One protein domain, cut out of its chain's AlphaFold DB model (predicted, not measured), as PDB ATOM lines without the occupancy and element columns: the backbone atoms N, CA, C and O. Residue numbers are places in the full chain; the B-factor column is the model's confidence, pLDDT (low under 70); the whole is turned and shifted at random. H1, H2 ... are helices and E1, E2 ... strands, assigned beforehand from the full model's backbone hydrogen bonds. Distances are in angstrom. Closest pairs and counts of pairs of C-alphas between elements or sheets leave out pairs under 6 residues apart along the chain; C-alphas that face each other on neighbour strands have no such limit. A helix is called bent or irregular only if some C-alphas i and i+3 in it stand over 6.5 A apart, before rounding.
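Overview. This is residues 3 to 131 of the 131 residues of an uncharacterized protein of Firmicutes bacterium ADurb.Bin193 (UniProt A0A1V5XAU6). A small three-stranded sheet has helices H1, H2 and H3 grouped beyond its edge strand E1, while long links, residues 67 to 78 and 85 to 100, loop round the side of its other edge strand E2. H5, H6 and H7 are spread round the rim, touching no helix. The printed part has 129 residues, with seven named helices and three named strands in the order H1 H2 H3 E1 H4 E2 E3 H5 H6 H7; the sheet runs E1 E3 E2, antiparallel, and the class is mixed, helices and strands. It is compact, with a radius of gyration of the C-alphas of 15.0 A, and only just flat, spanning 43 by 41 by 22 A.

Arrangement. Start at residues 3 to 4, which pair in parallel with residues 47 to 48 of E1 (46 to 51). Next comes H1, residues 8 to 11, which only grazes the sheet. Its Asp 10 leads you to H3, residues 27 to 39: they touch, with the closest C-alphas, Asp 10 and Gln 28, 5.1 A apart. Between them lies H2, residues 13 to 24, irregular, with C-alphas 14 and 17 8.1 A apart; it only just touches H3, with 3 pairs of C-alphas within 8 A, only at the corner, the closest being Lys 22 and Gln 28 at 5.2 A. H3 only grazes the sheet with residues 35 to 39. E1 is antiparallel to E3 (79 to 84), at 162 degrees; look for N 48 and O 82, 2.8 A apart, within hydrogen-bond range. On the other side of E3 is E2 (64 to 66), also antiparallel, with N 66 and O 79 at 2.8 A; E2 and E3 form a hairpin. E1, H4 (55 to 58) and E2 make a split strand-helix-strand unit, two strands running the same way with E3 between them, and its crossover is right-handed. H5 (101 to 104) is close but not clearly touching H6 (111 to 116), the closest C-alphas, Ile 102 and Arg 115, being 6.3 A apart. H7 (120 to 130) is apart from E1, E2 and E3. Every O i to N i+4 pair is within range in H6 and H7, against 7 of 9 in H3 and 3 of 8 in H2, where 7 of 9 O i to N i+3 pairs are; H1, H4 and H5 are too short for an O i to N i+4 pair.

Along the chain. Find C-alpha 8, where H1 begins, at (-27.795, 35.879, 42.599). H2 measures 17.1 A and H3 19.1 A from first to last C-alpha; E1 measures 16.7 A and E3 16.4 A. H7 runs 15.2 A and ends at C-alpha 130, (-8.264, 47.250, 43.703).

Size, cuts and confidence. The C-alphas farthest apart, those of Ala 24 and Asn 93, are 42.6 A apart. The printed part has no cut; the links E2 to E3 and E3 to H5 are long. Mean pLDDT of the printed part is 94.7, and no printed residue is under 70.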
ATOM      1  N   ILE A   3     -17.834  47.624  44.991       96.94
ATOM      2  CA  ILE A   3     -17.954  46.200  44.672       96.94
ATOM      3  C   ILE A   3     -19.379  45.776  45.022       96.94
ATOM      4  O   ILE A   3     -19.807  45.894  46.171       96.94
ATOM      5  N   ALA A   4     -20.132  45.355  44.015       97.19
ATOM      6  CA  ALA A   4     -21.555  45.078  44.110       97.19
ATOM      7  C   ALA A   4     -21.838  43.580  44.013       97.19
ATOM      8  O   ALA A   4     -21.294  42.892  43.151       97.19
ATOM      9  N   PHE A   5     -22.762  43.109  44.851       96.00
ATOM     10  CA  PHE A   5     -23.191  41.712  44.922       96.00
ATOM     11  C   PHE A   5     -24.711  41.623  44.693       96.00
ATOM     12  O   PHE A   5     -25.467  41.414  45.647       96.00
ATOM     13  N   PRO A   6     -25.212  41.865  43.463       96.19
ATOM     14  CA  PRO A   6     -26.643  41.818  43.182       96.19
ATOM     15  C   PRO A   6     -27.248  40.434  43.481       96.19
ATOM     16  O   PRO A   6     -26.532  39.427  43.449       96.19
ATOM     17  N   PRO A   7     -28.564  40.335  43.759       94.44
ATOM     18  CA  PRO A   7     -29.188  39.083  44.187       94.44
ATOM     19  C   PRO A   7     -29.010  37.932  43.183       94.44
ATOM     20  O   PRO A   7     -29.740  37.787  42.203       94.44
ATOM     21  N   CYS A   8     -28.056  37.038  43.455       92.88
ATOM     22  CA  CYS A   8     -27.795  35.879  42.599       92.88
ATOM     23  C   CYS A   8     -28.961  34.879  42.572       92.88
ATOM     24  O   CYS A   8     -29.105  34.129  41.608       92.88
ATOM     25  N   THR A   9     -29.823  34.887  43.595       92.38
ATOM     26  CA  THR A   9     -31.021  34.041  43.651       92.38
ATOM     27  C   THR A   9     -31.899  34.250  42.426       92.38
ATOM     28  O   THR A   9     -32.405  33.269  41.886       92.38
ATOM     29  N   ASP A  10     -32.052  35.485  41.950       95.94
ATOM     30  CA  ASP A  10     -32.932  35.801  40.824       95.94
ATOM     31  C   ASP A  10     -32.230  35.781  39.465       95.94
ATOM     32  O   ASP A  10     -32.886  35.592  38.438       95.94
ATOM     33  N   LEU A  11     -30.905  35.944  39.459       96.81
ATOM     34  CA  LEU A  11     -30.115  36.144  38.245       96.81
ATOM     35  C   LEU A  11     -29.373  34.878  37.787       96.81
ATOM     36  O   LEU A  11     -29.187  34.679  36.584       96.81
ATOM     37  N   ALA A  12     -28.954  34.013  38.715       95.69
ATOM     38  CA  ALA A  12     -28.079  32.879  38.421       95.69
ATOM     39  C   ALA A  12     -28.813  31.719  37.733       95.69
ATOM     40  O   ALA A  12     -29.874  31.267  38.178       95.69
ATOM     41  N   VAL A  13     -28.190  31.135  36.703       95.25
ATOM     42  CA  VAL A  13     -28.775  30.048  35.892       95.25
ATOM     43  C   VAL A  13     -29.020  28.769  36.697       95.25
ATOM     44  O   VAL A  13     -29.916  27.990  36.384       95.25
ATOM     45  N   SER A  14     -28.310  28.576  37.814       90.50
ATOM     46  CA  SER A  14     -28.579  27.465  38.737       90.50
ATOM     47  C   SER A  14     -29.996  27.488  39.331       90.50
ATOM     48  O   SER A  14     -30.461  26.474  39.845       90.50
ATOM     49  N   GLY A  15     -30.678  28.638  39.281       90.06
ATOM     50  CA  GLY A  15     -32.067  28.818  39.696       90.06
ATOM     51  C   GLY A  15     -33.069  28.882  38.540       90.06
ATOM     52  O   GLY A  15     -34.219  29.240  38.799       90.06
ATOM     53  N   ALA A  16     -32.668  28.552  37.303       93.88
ATOM     54  CA  ALA A  16     -33.453  28.803  36.088       93.88
ATOM     55  C   ALA A  16     -34.861  28.193  36.103       93.88
ATOM     56  O   ALA A  16     -35.799  28.808  35.600       93.88
ATOM     57  N   ARG A  17     -35.041  27.034  36.753       95.62
ATOM     58  CA  ARG A  17     -36.359  26.387  36.903       95.62
ATOM     59  C   ARG A  17     -37.413  27.274  37.584       95.62
ATOM     60  O   ARG A  17     -38.597  27.070  37.371       95.62
ATOM     61  N   TRP A  18     -36.983  28.258  38.376       95.12
ATOM     62  CA  TRP A  18     -37.852  29.189  39.102       95.12
ATOM     63  C   TRP A  18     -38.021  30.538  38.391       95.12
ATOM     64  O   TRP A  18     -38.669  31.435  38.918       95.12
ATOM     65  N   PHE A  19     -37.413  30.742  37.218       96.69
ATOM     66  CA  PHE A  19     -37.434  32.054  36.566       96.69
ATOM     67  C   PHE A  19     -38.833  32.478  36.114       96.69
ATOM     68  O   PHE A  19     -39.134  33.662  36.173       96.69
ATOM     69  N   ALA A  20     -39.694  31.547  35.693       97.69
ATOM     70  CA  ALA A  20     -41.068  31.886  35.312       97.69
ATOM     71  C   ALA A  20     -41.835  32.528  36.480       97.69
ATOM     72  O   ALA A  20     -42.422  33.594  36.318       97.69
ATOM     73  N   GLU A  21     -41.738  31.929  37.667       97.94
ATOM     74  CA  GLU A  21     -42.333  32.450  38.901       97.94
ATOM     75  C   GLU A  21     -41.744  33.815  39.286       97.94
ATOM     76  O   GLU A  21     -42.484  34.753  39.566       97.94
ATOM     77  N   LYS A  22     -40.416  33.960  39.224       96.94
ATOM     78  CA  LYS A  22     -39.711  35.210  39.562       96.94
ATOM     79  C   LYS A  22     -39.991  36.363  38.604       96.94
ATOM     80  O   LYS A  22     -39.943  37.525  38.998       96.94
ATOM     81  N   ARG A  23     -40.263  36.060  37.332       97.56
ATOM     82  CA  ARG A  23     -40.760  37.060  36.379       97.56
ATOM     83  C   ARG A  23     -42.193  37.448  36.712       97.56
ATOM     84  O   ARG A  23     -42.482  38.633  36.779       97.56
ATOM     85  N   ALA A  24     -43.058  36.468  36.974       97.94
ATOM     86  CA  ALA A  24     -44.461  36.714  37.302       97.94
ATOM     87  C   ALA A  24     -44.638  37.537  38.591       97.94
ATOM     88  O   ALA A  24     -45.497  38.409  38.642       97.94
ATOM     89  N   ASN A  25     -43.810  37.300  39.614       97.62
ATOM     90  CA  ASN A  25     -43.857  38.038  40.881       97.62
ATOM     91  C   ASN A  25     -42.971  39.307  40.907       97.62
ATOM     92  O   ASN A  25     -42.955  40.029  41.907       97.62
ATOM     93  N   GLY A  26     -42.229  39.584  39.829       97.94
ATOM     94  CA  GLY A  26     -41.390  40.773  39.671       97.94
ATOM     95  C   GLY A  26     -40.056  40.767  40.429       97.94
ATOM     96  O   GLY A  26     -39.350  41.775  40.389       97.94
ATOM     97  N   SER A  27     -39.666  39.684  41.115       97.88
ATOM     98  CA  SER A  27     -38.372  39.630  41.818       97.88
ATOM     99  C   SER A  27     -37.188  39.675  40.850       97.88
ATOM    100  O   SER A  27     -36.198  40.354  41.117       97.88
ATOM    101  N   GLN A  28     -37.307  39.013  39.693       97.94
ATOM    102  CA  GLN A  28     -36.239  38.993  38.691       97.94
ATOM    103  C   GLN A  28     -35.994  40.377  38.095       97.94
ATOM    104  O   GLN A  28     -34.842  40.785  37.984       97.94
ATOM    105  N   GLU A  29     -37.062  41.113  37.801       98.31
ATOM    106  CA  GLU A  29     -36.977  42.476  37.277       98.31
ATOM    107  C   GLU A  29     -36.295  43.423  38.275       98.31
ATOM    108  O   GLU A  29     -35.354  44.129  37.921       98.31
ATOM    109  N   LYS A  30     -36.673  43.368  39.560       98.38
ATOM    110  CA  LYS A  30     -36.023  44.171  40.613       98.38
ATOM    111  C   LYS A  30     -34.525  43.879  40.722       98.38
ATOM    112  O   LYS A  30     -33.726  44.797  40.897       98.38
ATOM    113  N   SER A  31     -34.136  42.611  40.610       98.19
ATOM    114  CA  SER A  31     -32.731  42.197  40.673       98.19
ATOM    115  C   SER A  31     -31.936  42.599  39.423       98.19
ATOM    116  O   SER A  31     -30.757  42.932  39.549       98.19
ATOM    117  N   ILE A  32     -32.570  42.634  38.243       98.62
ATOM    118  CA  ILE A  32     -31.986  43.189  37.009       98.62
ATOM    119  C   ILE A  32     -31.749  44.693  37.178       98.62
ATOM    120  O   ILE A  32     -30.620  45.148  37.016       98.62
ATOM    121  N   GLN A  33     -32.762  45.447  37.608       98.44
ATOM    122  CA  GLN A  33     -32.648  46.893  37.830       98.44
ATOM    123  C   GLN A  33     -31.581  47.234  38.876       98.44
ATOM    124  O   GLN A  33     -30.826  48.194  38.723       98.44
ATOM    125  N   PHE A  34     -31.467  46.421  39.931       98.38
ATOM    126  CA  PHE A  34     -30.415  46.585  40.931       98.38
ATOM    127  C   PHE A  34     -29.019  46.322  40.355       98.38
ATOM    128  O   PHE A  34     -28.086  47.042  40.689       98.38
ATOM    129  N   PHE A  35     -28.857  45.334  39.468       98.56
ATOM    130  CA  PHE A  35     -27.606  45.147  38.727       98.56
ATOM    131  C   PHE A  35     -27.302  46.375  37.851       98.56
ATOM    132  O   PHE A  35     -26.200  46.922  37.914       98.56
ATOM    133  N   GLU A  36     -28.275  46.833  37.060       98.19
ATOM    134  CA  GLU A  36     -28.123  47.958  36.129       98.19
ATOM    135  C   GLU A  36     -27.788  49.269  36.844       98.19
ATOM    136  O   GLU A  36     -26.960  50.041  36.353       98.19
ATOM    137  N   PHE A  37     -28.336  49.487  38.040       98.31
ATOM    138  CA  PHE A  37     -27.995  50.622  38.893       98.31
ATOM    139  C   PHE A  37     -26.476  50.780  39.068       98.31
ATOM    140  O   PHE A  37     -25.951  51.881  38.899       98.31
ATOM    141  N   PHE A  38     -25.746  49.686  39.317       98.25
ATOM    142  CA  PHE A  38     -24.287  49.736  39.470       98.25
ATOM    143  C   PHE A  38     -23.559  50.061  38.166       98.25
ATOM    144  O   PHE A  38     -22.538  50.748  38.194       98.25
ATOM    145  N   THR A  39     -24.095  49.630  37.022       97.06
ATOM    146  CA  THR A  39     -23.512  49.945  35.706       97.06
ATOM    147  C   THR A  39     -23.565  51.446  35.399       97.06
ATOM    148  O   THR A  39     -22.676  51.983  34.734       97.06
ATOM    149  N   MET A  40     -24.567  52.143  35.945       96.69
ATOM    150  CA  MET A  40     -24.813  53.570  35.727       96.69
ATOM    151  C   MET A  40     -24.157  54.485  36.769       96.69
ATOM    152  O   MET A  40     -24.228  55.710  36.642       96.69
ATOM    153  N   LEU A  41     -23.503  53.934  37.798       97.44
ATOM    154  CA  LEU A  41     -22.856  54.749  38.825       97.44
ATOM    155  C   LEU A  41     -21.801  55.677  38.219       97.44
ATOM    156  O   LEU A  41     -20.961  55.262  37.422       97.44
ATOM    157  N   ARG A  42     -21.788  56.940  38.658       96.69
ATOM    158  CA  ARG A  42     -20.765  57.919  38.248       96.69
ATOM    159  C   ARG A  42     -19.375  57.602  38.798       96.69
ATOM    160  O   ARG A  42     -18.392  58.116  38.275       96.69
ATOM    161  N   THR A  43     -19.283  56.766  39.831       95.50
ATOM    162  CA  THR A  43     -18.005  56.306  40.379       95.50
ATOM    163  C   THR A  43     -17.156  55.669  39.271       95.50
ATOM    164  O   THR A  43     -17.675  54.853  38.503       95.50
ATOM    165  N   PRO A  44     -15.861  56.021  39.172       95.19
ATOM    166  CA  PRO A  44     -15.010  55.530  38.094       95.19
ATOM    167  C   PRO A  44     -14.744  54.028  38.195       95.19
ATOM    168  O   PRO A  44     -14.682  53.383  37.158       95.19
ATOM    169  N   PHE A  45     -14.637  53.490  39.415       97.88
ATOM    170  CA  PHE A  45     -14.264  52.103  39.698       97.88
ATOM    171  C   PHE A  45     -15.450  51.305  40.238       97.88
ATOM    172  O   PHE A  45     -15.908  51.571  41.359       97.88
ATOM    173  N   VAL A  46     -15.932  50.341  39.449       98.31
ATOM    174  CA  VAL A  46     -17.035  49.443  39.822       98.31
ATOM    175  C   VAL A  46     -16.695  48.008  39.427       98.31
ATOM    176  O   VAL A  46     -16.351  47.758  38.276       98.31
ATOM    177  N   ALA A  47     -16.843  47.073  40.361       98.31
ATOM    178  CA  ALA A  47     -16.886  45.641  40.088       98.31
ATOM    179  C   ALA A  47     -18.269  45.104  40.468       98.31
ATOM    180  O   ALA A  47     -18.729  45.312  41.588       98.31
ATOM    181  N   ILE A  48     -18.942  44.409  39.557       98.50
ATOM    182  CA  ILE A  48     -20.186  43.690  39.847       98.50
ATOM    183  C   ILE A  48     -19.866  42.197  39.842       98.50
ATOM    184  O   ILE A  48     -19.390  41.676  38.836       98.50
ATOM    185  N   GLU A  49     -20.120  41.524  40.961       97.44
ATOM    186  CA  GLU A  49     -19.905  40.090  41.154       97.44
ATOM    187  C   GLU A  49     -21.240  39.349  41.085       97.44
ATOM    188  O   GLU A  49     -22.217  39.695  41.756       97.44
ATOM    189  N   ASN A  50     -21.308  38.314  40.253       96.81
ATOM    190  CA  ASN A  50     -22.430  37.384  40.287       96.81
ATOM    191  C   ASN A  50     -22.013  36.016  39.748       96.81
ATOM    192  O   ASN A  50     -21.167  35.944  38.858       96.81
ATOM    193  N   PRO A  51     -22.657  34.917  40.167       95.44
ATOM    194  CA  PRO A  51     -22.576  33.662  39.435       95.44
ATOM    195  C   PRO A  51     -23.008  33.792  37.965       95.44
ATOM    196  O   PRO A  51     -23.678  34.741  37.555       95.44
ATOM    197  N   VAL A  52     -22.695  32.765  37.173       96.94
ATOM    198  CA  VAL A  52     -23.184  32.645  35.790       96.94
ATOM    199  C   VAL A  52     -24.716  32.735  35.755       96.94
ATOM    200  O   VAL A  52     -25.415  31.994  36.455       96.94
ATOM    201  N   GLY A  53     -25.249  33.632  34.922       96.81
ATOM    202  CA  GLY A  53     -26.663  33.999  34.948       96.81
ATOM    203  C   GLY A  53     -27.136  34.806  33.742       96.81
ATOM    204  O   GLY A  53     -26.426  34.954  32.748       96.81
ATOM    205  N   ILE A  54     -28.357  35.335  33.844       97.81
ATOM    206  CA  ILE A  54     -29.066  36.006  32.740       97.81
ATOM    207  C   ILE A  54     -28.433  37.337  32.315       97.81
ATOM    208  O   ILE A  54     -28.595  37.749  31.168       97.81
ATOM    209  N   MET A  55     -27.664  37.989  33.194       98.25
ATOM    210  CA  MET A  55     -27.062  39.296  32.894       98.25
ATOM    211  C   MET A  55     -26.034  39.237  31.760       98.25
ATOM    212  O   MET A  55     -25.853  40.218  31.047       98.25
ATOM    213  N   SER A  56     -25.428  38.071  31.506       97.12
ATOM    214  CA  SER A  56     -24.559  37.863  30.339       97.12
ATOM    215  C   SER A  56     -25.294  37.874  28.995       97.12
ATOM    216  O   SER A  56     -24.640  37.891  27.952       97.12
ATOM    217  N   THR A  57     -26.625  37.806  29.021       97.25
ATOM    218  CA  THR A  57     -27.504  37.940  27.855       97.25
ATOM    219  C   THR A  57     -28.170  39.312  27.831       97.25
ATOM    220  O   THR A  57     -28.245  39.914  26.770       97.25
ATOM    221  N   LEU A  58     -28.636  39.807  28.985       97.81
ATOM    222  CA  LEU A  58     -29.394  41.061  29.075       97.81
ATOM    223  C   LEU A  58     -28.523  42.323  29.001       97.81
ATOM    224  O   LEU A  58     -28.975  43.327  28.469       97.81
ATOM    225  N   TYR A  59     -27.292  42.277  29.519       97.94
ATOM    226  CA  TYR A  59     -26.397  43.435  29.568       97.94
ATOM    227  C   TYR A  59     -25.211  43.271  28.610       97.94
ATOM    228  O   TYR A  59     -25.187  43.840  27.524       97.94
ATOM    229  N   ARG A  60     -24.216  42.469  29.000       98.06
ATOM    230  CA  ARG A  60     -23.068  42.066  28.171       98.06
ATOM    231  C   ARG A  60     -22.337  40.901  28.826       98.06
ATOM    232  O   ARG A  60     -22.561  40.595  29.999       98.06
ATOM    233  N   LYS A  61     -21.414  40.272  28.098       98.44
ATOM    234  CA  LYS A  61     -20.498  39.286  28.690       98.44
ATOM    235  C   LYS A  61     -19.657  39.924  29.811       98.44
ATOM    236  O   LYS A  61     -19.322  41.106  29.694       98.44
ATOM    237  N   PRO A  62     -19.366  39.174  30.891       98.50
ATOM    238  CA  PRO A  62     -18.469  39.648  31.938       98.50
ATOM    239  C   PRO A  62     -17.064  39.842  31.372       98.50
ATOM    240  O   PRO A  62     -16.679  39.154  30.428       98.50
ATOM    241  N   ASP A  63     -16.302  40.751  31.968       98.69
ATOM    242  CA  ASP A  63     -14.906  40.999  31.593       98.69
ATOM    243  C   ASP A  63     -14.008  39.836  32.015       98.69
ATOM    244  O   ASP A  63     -13.005  39.543  31.370       98.69
ATOM    245  N   GLN A  64     -14.393  39.138  33.086       98.19
ATOM    246  CA  GLN A  64     -13.675  37.972  33.575       98.19
ATOM    247  C   GLN A  64     -14.618  36.979  34.258       98.19
ATOM    248  O   GLN A  64     -15.609  37.355  34.885       98.19
ATOM    249  N   ILE A  65     -14.279  35.693  34.170       98.44
ATOM    250  CA  ILE A  65     -14.851  34.646  35.018       98.44
ATOM    251  C   ILE A  65     -13.720  34.065  35.856       98.44
ATOM    252  O   ILE A  65     -12.711  33.615  35.314       98.44
ATOM    253  N   ILE A  66     -13.907  34.066  37.170       98.06
ATOM    254  CA  ILE A  66     -12.948  33.562  38.144       98.06
ATOM    255  C   ILE A  66     -13.477  32.321  38.865       98.06
ATOM    256  O   ILE A  66     -14.668  31.992  38.818       98.06
ATOM    257  N   GLN A  67     -12.571  31.617  39.535       97.00
ATOM    258  CA  GLN A  67     -12.834  30.402  40.290       97.00
ATOM    259  C   GLN A  67     -12.122  30.438  41.646       97.00
ATOM    260  O   GLN A  67     -11.008  30.950  41.721       97.00
ATOM    261  N   PRO A  68     -12.681  29.825  42.703       96.50
ATOM    262  CA  PRO A  68     -12.061  29.809  44.029       96.50
ATOM    263  C   PRO A  68     -10.654  29.196  44.042       96.50
ATOM    264  O   PRO A  68      -9.773  29.697  44.742       96.50
ATOM    265  N   TRP A  69     -10.403  28.180  43.207       96.62
ATOM    266  CA  TRP A  69      -9.100  27.506  43.138       96.62
ATOM    267  C   TRP A  69      -7.975  28.387  42.606       96.62
ATOM    268  O   TRP A  69      -6.813  28.049  42.793       96.62
ATOM    269  N   GLN A  70      -8.293  29.520  41.977       97.69
ATOM    270  CA  GLN A  70      -7.312  30.535  41.581       97.69
ATOM    271  C   GLN A  70      -6.830  31.386  42.775       97.69
ATOM    272  O   GLN A  70      -5.864  32.138  42.643       97.69
ATOM    273  N   PHE A  71      -7.500  31.276  43.929       97.62
ATOM    274  CA  PHE A  71      -7.293  32.109  45.118       97.62
ATOM    275  C   PHE A  71      -7.211  31.280  46.411       97.62
ATOM    276  O   PHE A  71      -7.591  31.749  47.484       97.62
ATOM    277  N   GLY A  72      -6.736  30.037  46.336       96.50
ATOM    278  CA  GLY A  72      -6.442  29.212  47.511       96.50
ATOM    279  C   GLY A  72      -7.584  28.333  48.022       96.50
ATOM    280  O   GLY A  72      -7.472  27.804  49.125       96.50
ATOM    281  N   HIS A  73      -8.671  28.165  47.261       94.06
ATOM    282  CA  HIS A  73      -9.845  27.374  47.668       94.06
ATOM    283  C   HIS A  73     -10.130  26.267  46.643       94.06
ATOM    284  O   HIS A  73     -10.532  26.574  45.531       94.06
ATOM    285  N   GLY A  74      -9.935  24.986  46.976       93.00
ATOM    286  CA  GLY A  74     -10.022  23.853  46.025       93.00
ATOM    287  C   GLY A  74     -11.406  23.593  45.396       93.00
ATOM    288  O   GLY A  74     -11.588  22.644  44.625       93.00
ATOM    289  N   GLU A  75     -12.412  24.406  45.715       91.69
ATOM    290  CA  GLU A  75     -13.736  24.345  45.118       91.69
ATOM    291  C   GLU A  75     -13.815  24.978  43.717       91.69
ATOM    292  O   GLU A  75     -13.112  25.923  43.354       91.69
ATOM    293  N   THR A  76     -14.779  24.508  42.926       92.00
ATOM    294  CA  THR A  76     -15.227  25.193  41.707       92.00
ATOM    295  C   THR A  76     -16.550  25.903  41.956       92.00
ATOM    296  O   THR A  76     -17.543  25.278  42.348       92.00
ATOM    297  N   LYS A  77     -16.580  27.201  41.670       92.25
ATOM    298  CA  LYS A  77     -17.770  28.050  41.689       92.25
ATOM    299  C   LYS A  77     -17.498  29.228  40.758       92.25
ATOM    300  O   LYS A  77     -16.850  30.187  41.156       92.25
ATOM    301  N   ALA A  78     -17.971  29.126  39.518       95.38
ATOM    302  CA  ALA A  78     -17.765  30.178  38.532       95.38
ATOM    303  C   ALA A  78     -18.419  31.485  39.002       95.38
ATOM    304  O   ALA A  78     -19.636  31.527  39.210       95.38
ATOM    305  N   THR A  79     -17.601  32.521  39.129       96.62
ATOM    306  CA  THR A  79     -18.011  33.880  39.476       96.62
ATOM    307  C   THR A  79     -17.666  34.794  38.308       96.62
ATOM    308  O   THR A  79     -16.519  34.857  37.876       96.62
ATOM    309  N   CYS A  80     -18.668  35.483  37.781       98.38
ATOM    310  CA  CYS A  80     -18.535  36.497  36.750       98.38
ATOM    311  C   CYS A  80     -18.233  37.856  37.389       98.38
ATOM    312  O   CYS A  80     -18.860  38.227  38.383       98.38
ATOM    313  N   LEU A  81     -17.323  38.604  36.769       98.56
ATOM    314  CA  LEU A  81     -16.984  39.973  37.126       98.56
ATOM    315  C   LEU A  81     -17.266  40.898  35.938       98.56
ATOM    316  O   LEU A  81     -16.713  40.708  34.854       98.56
ATOM    317  N   TRP A  82     -18.120  41.899  36.151       98.69
ATOM    318  CA  TRP A  82     -18.268  43.040  35.243       98.69
ATOM    319  C   TRP A  82     -17.544  44.235  35.849       98.69
ATOM    320  O   TRP A  82     -17.866  44.669  36.954       98.69
ATOM    321  N   LEU A  83     -16.558  44.742  35.129       98.50
ATOM    322  CA  LEU A  83     -15.591  45.722  35.577       98.50
ATOM    323  C   LEU A  83     -15.805  47.047  34.843       98.50
ATOM    324  O   LEU A  83     -16.078  47.094  33.641       98.50
ATOM    325  N   LYS A  84     -15.669  48.142  35.585       98.19
ATOM    326  CA  LYS A  84     -15.627  49.512  35.079       98.19
ATOM    327  C   LYS A  84     -14.332  50.149  35.565       98.19
ATOM    328  O   LYS A  84     -14.178  50.354  36.767       98.19
ATOM    329  N   ASN A  85     -13.431  50.430  34.622       97.25
ATOM    330  CA  ASN A  85     -12.086  50.974  34.849       97.25
ATOM    331  C   ASN A  85     -11.255  50.205  35.893       97.25
ATOM    332  O   ASN A  85     -10.422  50.798  36.569       97.25
ATOM    333  N   LEU A  86     -11.492  48.902  36.043       97.94
ATOM    334  CA  LEU A  86     -10.692  48.021  36.889       97.94
ATOM    335  C   LEU A  86      -9.987  46.999  36.006       97.94
ATOM    336  O   LEU A  86     -10.604  46.435  35.101       97.94
ATOM    337  N   GLU A  87      -8.720  46.744  36.307       97.94
ATOM    338  CA  GLU A  87      -7.977  45.646  35.697       97.94
ATOM    339  C   GLU A  87      -8.564  44.292  36.138       97.94
ATOM    340  O   GLU A  87      -8.987  44.166  37.298       97.94
ATOM    341  N   PRO A  88      -8.570  43.267  35.261       98.44
ATOM    342  CA  PRO A  88      -8.979  41.911  35.618       98.44
ATOM    343  C   PRO A  88      -8.267  41.402  36.874       98.44
ATOM    344  O   PRO A  88      -7.067  41.615  37.057       98.44
ATOM    345  N   LEU A  89      -9.002  40.706  37.740       98.50
ATOM    346  CA  LEU A  89      -8.477  40.185  38.996       98.50
ATOM    347  C   LEU A  89      -7.441  39.089  38.721       98.50
ATOM    348  O   LEU A  89      -7.729  38.095  38.049       98.50
ATOM    349  N   VAL A  90      -6.236  39.250  39.254       98.38
ATOM    350  CA  VAL A  90      -5.122  38.330  39.029       98.38
ATOM    351  C   VAL A  90      -5.194  37.182  40.042       98.38
ATOM    352  O   VAL A  90      -5.307  37.438  41.241       98.38
ATOM    353  N   PRO A  91      -5.125  35.908  39.603       98.06
ATOM    354  CA  PRO A  91      -4.989  34.765  40.505       98.06
ATOM    355  C   PRO A  91      -3.816  34.933  41.477       98.06
ATOM    356  O   PRO A  91      -2.689  35.172  41.049       98.06
ATOM    357  N   THR A  92      -4.065  34.770  42.778       97.94
ATOM    358  CA  THR A  92      -3.042  34.967  43.824       97.94
ATOM    359  C   THR A  92      -2.504  33.663  44.408       97.94
ATOM    360  O   THR A  92      -1.406  33.645  44.955       97.94
ATOM    361  N   ASN A  93      -3.260  32.566  44.313       96.62
ATOM    362  CA  ASN A  93      -2.856  31.269  44.846       96.62
ATOM    363  C   ASN A  93      -3.592  30.144  44.109       96.62
ATOM    364  O   ASN A  93      -4.739  29.826  44.428       96.62
ATOM    365  N   ILE A  94      -2.943  29.555  43.107       96.88
ATOM    366  CA  ILE A  94      -3.526  28.462  42.329       96.88
ATOM    367  C   ILE A  94      -3.325  27.153  43.092       96.88
ATOM    368  O   ILE A  94      -2.200  26.686  43.235       96.88
ATOM    369  N   VAL A  95      -4.423  26.551  43.543       94.81
ATOM    370  CA  VAL A  95      -4.411  25.265  44.250       94.81
ATOM    371  C   VAL A  95      -4.978  24.140  43.393       94.81
ATOM    372  O   VAL A  95      -5.764  24.355  42.459       94.81
ATOM    373  N   GLU A  96      -4.576  22.917  43.724       88.69
ATOM    374  CA  GLU A  96      -5.215  21.701  43.231       88.69
ATOM    375  C   GLU A  96      -6.602  21.506  43.872       88.69
ATOM    376  O   GLU A  96      -7.009  22.234  44.777       88.69
ATOM    377  N   GLY A  97      -7.364  20.538  43.366       79.81
ATOM    378  CA  GLY A  97      -8.769  20.352  43.727       79.81
ATOM    379  C   GLY A  97      -9.701  21.100  42.774       79.81
ATOM    380  O   GLY A  97      -9.465  22.242  42.379       79.81
ATOM    381  N   ARG A  98     -10.751  20.417  42.322       87.75
ATOM    382  CA  ARG A  98     -11.805  20.979  41.461       87.75
ATOM    383  C   ARG A  98     -13.163  20.490  41.948       87.75
ATOM    384  O   ARG A  98     -13.976  19.949  41.200       87.75
ATOM    385  N   GLU A  99     -13.376  20.616  43.252       85.88
ATOM    386  CA  GLU A  99     -14.545  20.040  43.894       85.88
ATOM    387  C   GLU A  99     -15.784  20.907  43.679       85.88
ATOM    388  O   GLU A  99     -15.856  22.069  44.076       85.88
ATOM    389  N   GLN A 100     -16.845  20.308  43.146       85.69
ATOM    390  CA  GLN A 100     -18.159  20.950  43.056       85.69
ATOM    391  C   GLN A 100     -18.911  20.946  44.403       85.69
ATOM    392  O   GLN A 100     -20.131  20.776  44.445       85.69
ATOM    393  N   ARG A 101     -18.201  21.127  45.524       84.56
ATOM    394  CA  ARG A 101     -18.745  21.085  46.892       84.56
ATOM    395  C   ARG A 101     -19.928  22.036  47.071       84.56
ATOM    396  O   ARG A 101     -20.962  21.646  47.606       84.56
ATOM    397  N   ILE A 102     -19.806  23.265  46.562       83.56
ATOM    398  CA  ILE A 102     -20.860  24.286  46.649       83.56
ATOM    399  C   ILE A 102     -22.140  23.800  45.967       83.56
ATOM    400  O   ILE A 102     -23.226  23.937  46.532       83.56
ATOM    401  N   TRP A 103     -22.025  23.196  44.778       80.94
ATOM    402  CA  TRP A 103     -23.162  22.637  44.044       80.94
ATOM    403  C   TRP A 103     -23.800  21.451  44.780       80.94
ATOM    404  O   TRP A 103     -25.023  21.439  44.935       80.94
ATOM    405  N   LYS A 104     -22.969  20.541  45.309       83.75
ATOM    406  CA  LYS A 104     -23.364  19.322  46.040       83.75
ATOM    407  C   LYS A 104     -23.916  19.563  47.450       83.75
ATOM    408  O   LYS A 104     -24.390  18.623  48.077       83.75
ATOM    409  N   MET A 105     -23.863  20.792  47.965       84.81
ATOM    410  CA  MET A 105     -24.347  21.119  49.307       84.81
ATOM    411  C   MET A 105     -25.828  20.737  49.472       84.81
ATOM    412  O   MET A 105     -26.675  21.195  48.693       84.81
ATOM    413  N   ALA A 106     -26.120  19.918  50.487       85.44
ATOM    414  CA  ALA A 106     -27.464  19.440  50.803       85.44
ATOM    415  C   ALA A 106     -28.414  20.598  51.174       85.44
ATOM    416  O   ALA A 106     -27.945  21.642  51.637       85.44
ATOM    417  N   PRO A 107     -29.736  20.449  50.963       86.38
ATOM    418  CA  PRO A 107     -30.733  21.404  51.440       86.38
ATOM    419  C   PRO A 107     -30.603  21.660  52.947       86.38
ATOM    420  O   PRO A 107     -30.602  20.728  53.742       86.38
ATOM    421  N   SER A 108     -30.510  22.928  53.333       88.62
ATOM    422  CA  SER A 108     -30.567  23.387  54.722       88.62
ATOM    423  C   SER A 108     -31.085  24.825  54.751       88.62
ATOM    424  O   SER A 108     -31.048  25.510  53.721       88.62
ATOM    425  N   ALA A 109     -31.554  25.287  55.912       86.69
ATOM    426  CA  ALA A 109     -32.008  26.667  56.093       86.69
ATOM    427  C   ALA A 109     -30.914  27.685  55.709       86.69
ATOM    428  O   ALA A 109     -31.186  28.664  55.018       86.69
ATOM    429  N   ASP A 110     -29.657  27.395  56.055       86.94
ATOM    430  CA  ASP A 110     -28.517  28.275  55.784       86.94
ATOM    431  C   ASP A 110     -27.885  28.080  54.403       86.94
ATOM    432  O   ASP A 110     -27.008  28.849  54.010       86.94
ATOM    433  N   ARG A 111     -28.319  27.087  53.617       85.50
ATOM    434  CA  ARG A 111     -27.684  26.741  52.335       85.50
ATOM    435  C   ARG A 111     -27.554  27.938  51.399       85.50
ATOM    436  O   ARG A 111     -26.538  28.080  50.725       85.50
ATOM    437  N   ALA A 112     -28.584  28.779  51.316       81.75
ATOM    438  CA  ALA A 112     -28.556  29.963  50.460       81.75
ATOM    439  C   ALA A 112     -27.457  30.943  50.900       81.75
ATOM    440  O   ALA A 112     -26.660  31.377  50.070       81.75
ATOM    441  N   LYS A 113     -27.371  31.202  52.210       84.56
ATOM    442  CA  LYS A 113     -26.377  32.075  52.841       84.56
ATOM    443  C   LYS A 113     -24.959  31.529  52.686       84.56
ATOM    444  O   LYS A 113     -24.057  32.261  52.296       84.56
ATOM    445  N   GLU A 114     -24.751  30.240  52.937       86.94
ATOM    446  CA  GLU A 114     -23.433  29.610  52.794       86.94
ATOM    447  C   GLU A 114     -22.951  29.636  51.343       86.94
ATOM    448  O   GLU A 114     -21.788  29.925  51.065       86.94
ATOM    449  N   ARG A 115     -23.858  29.412  50.388       84.75
ATOM    450  CA  ARG A 115     -23.530  29.478  48.963       84.75
ATOM    451  C   ARG A 115     -23.317  30.896  48.449       84.75
ATOM    452  O   ARG A 115     -22.683  31.035  47.404       84.75
ATOM    453  N   SER A 116     -23.832  31.927  49.113       82.69
ATOM    454  CA  SER A 116     -23.627  33.322  48.710       82.69
ATOM    455  C   SER A 116     -22.365  33.945  49.307       82.69
ATOM    456  O   SER A 116     -22.004  35.040  48.897       82.69
ATOM    457  N   LYS A 117     -21.668  33.274  50.237       87.00
ATOM    458  CA  LYS A 117     -20.407  33.789  50.786       87.00
ATOM    459  C   LYS A 117     -19.339  33.911  49.698       87.00
ATOM    460  O   LYS A 117     -19.102  32.976  48.924       87.00
ATOM    461  N   THR A 118     -18.681  35.065  49.679       89.50
ATOM    462  CA  THR A 118     -17.445  35.294  48.931       89.50
ATOM    463  C   THR A 118     -16.312  34.537  49.612       89.50
ATOM    464  O   THR A 118     -16.195  34.548  50.838       89.50
ATOM    465  N   PHE A 119     -15.473  33.867  48.825       94.25
ATOM    466  CA  PHE A 119     -14.320  33.155  49.365       94.25
ATOM    467  C   PHE A 119     -13.289  34.154  49.905       94.25
ATOM    468  O   PHE A 119     -12.969  35.112  49.196       94.25
ATOM    469  N   PRO A 120     -12.710  33.928  51.101       96.06
ATOM    470  CA  PRO A 120     -11.736  34.846  51.691       96.06
ATOM    471  C   PRO A 120     -10.548  35.165  50.779       96.06
ATOM    472  O   PRO A 120     -10.059  36.286  50.788       96.06
ATOM    473  N   GLY A 121     -10.113  34.206  49.957       97.00
ATOM    474  CA  GLY A 121      -9.014  34.412  49.012       97.00
ATOM    475  C   GLY A 121      -9.371  35.370  47.877       97.00
ATOM    476  O   GLY A 121      -8.570  36.234  47.534       97.00
ATOM    477  N   ILE A 122     -10.596  35.270  47.347       97.50
ATOM    478  CA  ILE A 122     -11.116  36.213  46.347       97.50
ATOM    479  C   ILE A 122     -11.272  37.596  46.982       97.50
ATOM    480  O   ILE A 122     -10.816  38.580  46.415       97.50
ATOM    481  N   ALA A 123     -11.876  37.673  48.172       96.62
ATOM    482  CA  ALA A 123     -12.073  38.941  48.876       96.62
ATOM    483  C   ALA A 123     -10.739  39.643  49.178       96.62
ATOM    484  O   ALA A 123     -10.614  40.844  48.961       96.62
ATOM    485  N   LYS A 124      -9.731  38.879  49.619       97.62
ATOM    486  CA  LYS A 124      -8.371  39.375  49.837       97.62
ATOM    487  C   LYS A 124      -7.750  39.894  48.539       97.62
ATOM    488  O   LYS A 124      -7.249  41.008  48.534       97.62
ATOM    489  N   ALA A 125      -7.844  39.136  47.445       98.00
ATOM    490  CA  ALA A 125      -7.318  39.567  46.153       98.00
ATOM    491  C   ALA A 125      -7.991  40.855  45.651       98.00
ATOM    492  O   ALA A 125      -7.303  41.749  45.172       98.00
ATOM    493  N   MET A 126      -9.317  40.980  45.797       97.69
ATOM    494  CA  MET A 126     -10.039  42.208  45.440       97.69
ATOM    495  C   MET A 126      -9.536  43.410  46.249       97.69
ATOM    496  O   MET A 126      -9.269  44.453  45.662       97.69
ATOM    497  N   ALA A 127      -9.370  43.253  47.566       96.12
ATOM    498  CA  ALA A 127      -8.888  44.321  48.445       96.12
ATOM    499  C   ALA A 127      -7.421  44.703  48.172       96.12
ATOM    500  O   ALA A 127      -7.069  45.876  48.176       96.12
ATOM    501  N   GLU A 128      -6.549  43.726  47.920       97.12
ATOM    502  CA  GLU A 128      -5.129  43.986  47.647       97.12
ATOM    503  C   GLU A 128      -4.909  44.614  46.264       97.12
ATOM    504  O   GLU A 128      -4.061  45.491  46.120       97.12
ATOM    505  N   GLN A 129      -5.657  44.177  45.247       97.94
ATOM    506  CA  GLN A 129      -5.457  44.630  43.870       97.94
ATOM    507  C   GLN A 129      -6.201  45.930  43.550       97.94
ATOM    508  O   GLN A 129      -5.683  46.758  42.800       97.94
ATOM    509  N   TRP A 130      -7.423  46.104  44.055       96.94
ATOM    510  CA  TRP A 130      -8.264  47.250  43.703       96.94
ATOM    511  C   TRP A 130      -8.342  48.329  44.798       96.94
ATOM    512  O   TRP A 130      -8.824  49.427  44.509       96.94
ATOM    513  N   GLY A 131      -7.829  48.054  46.005       82.38
ATOM    514  CA  GLY A 131      -7.828  48.965  47.162       82.38
ATOM    515  C   GLY A 131      -9.133  48.957  47.948       82.38
ATOM    516  O   GLY A 131      -9.499  50.043  48.454       82.38
TER     517      GLY A 131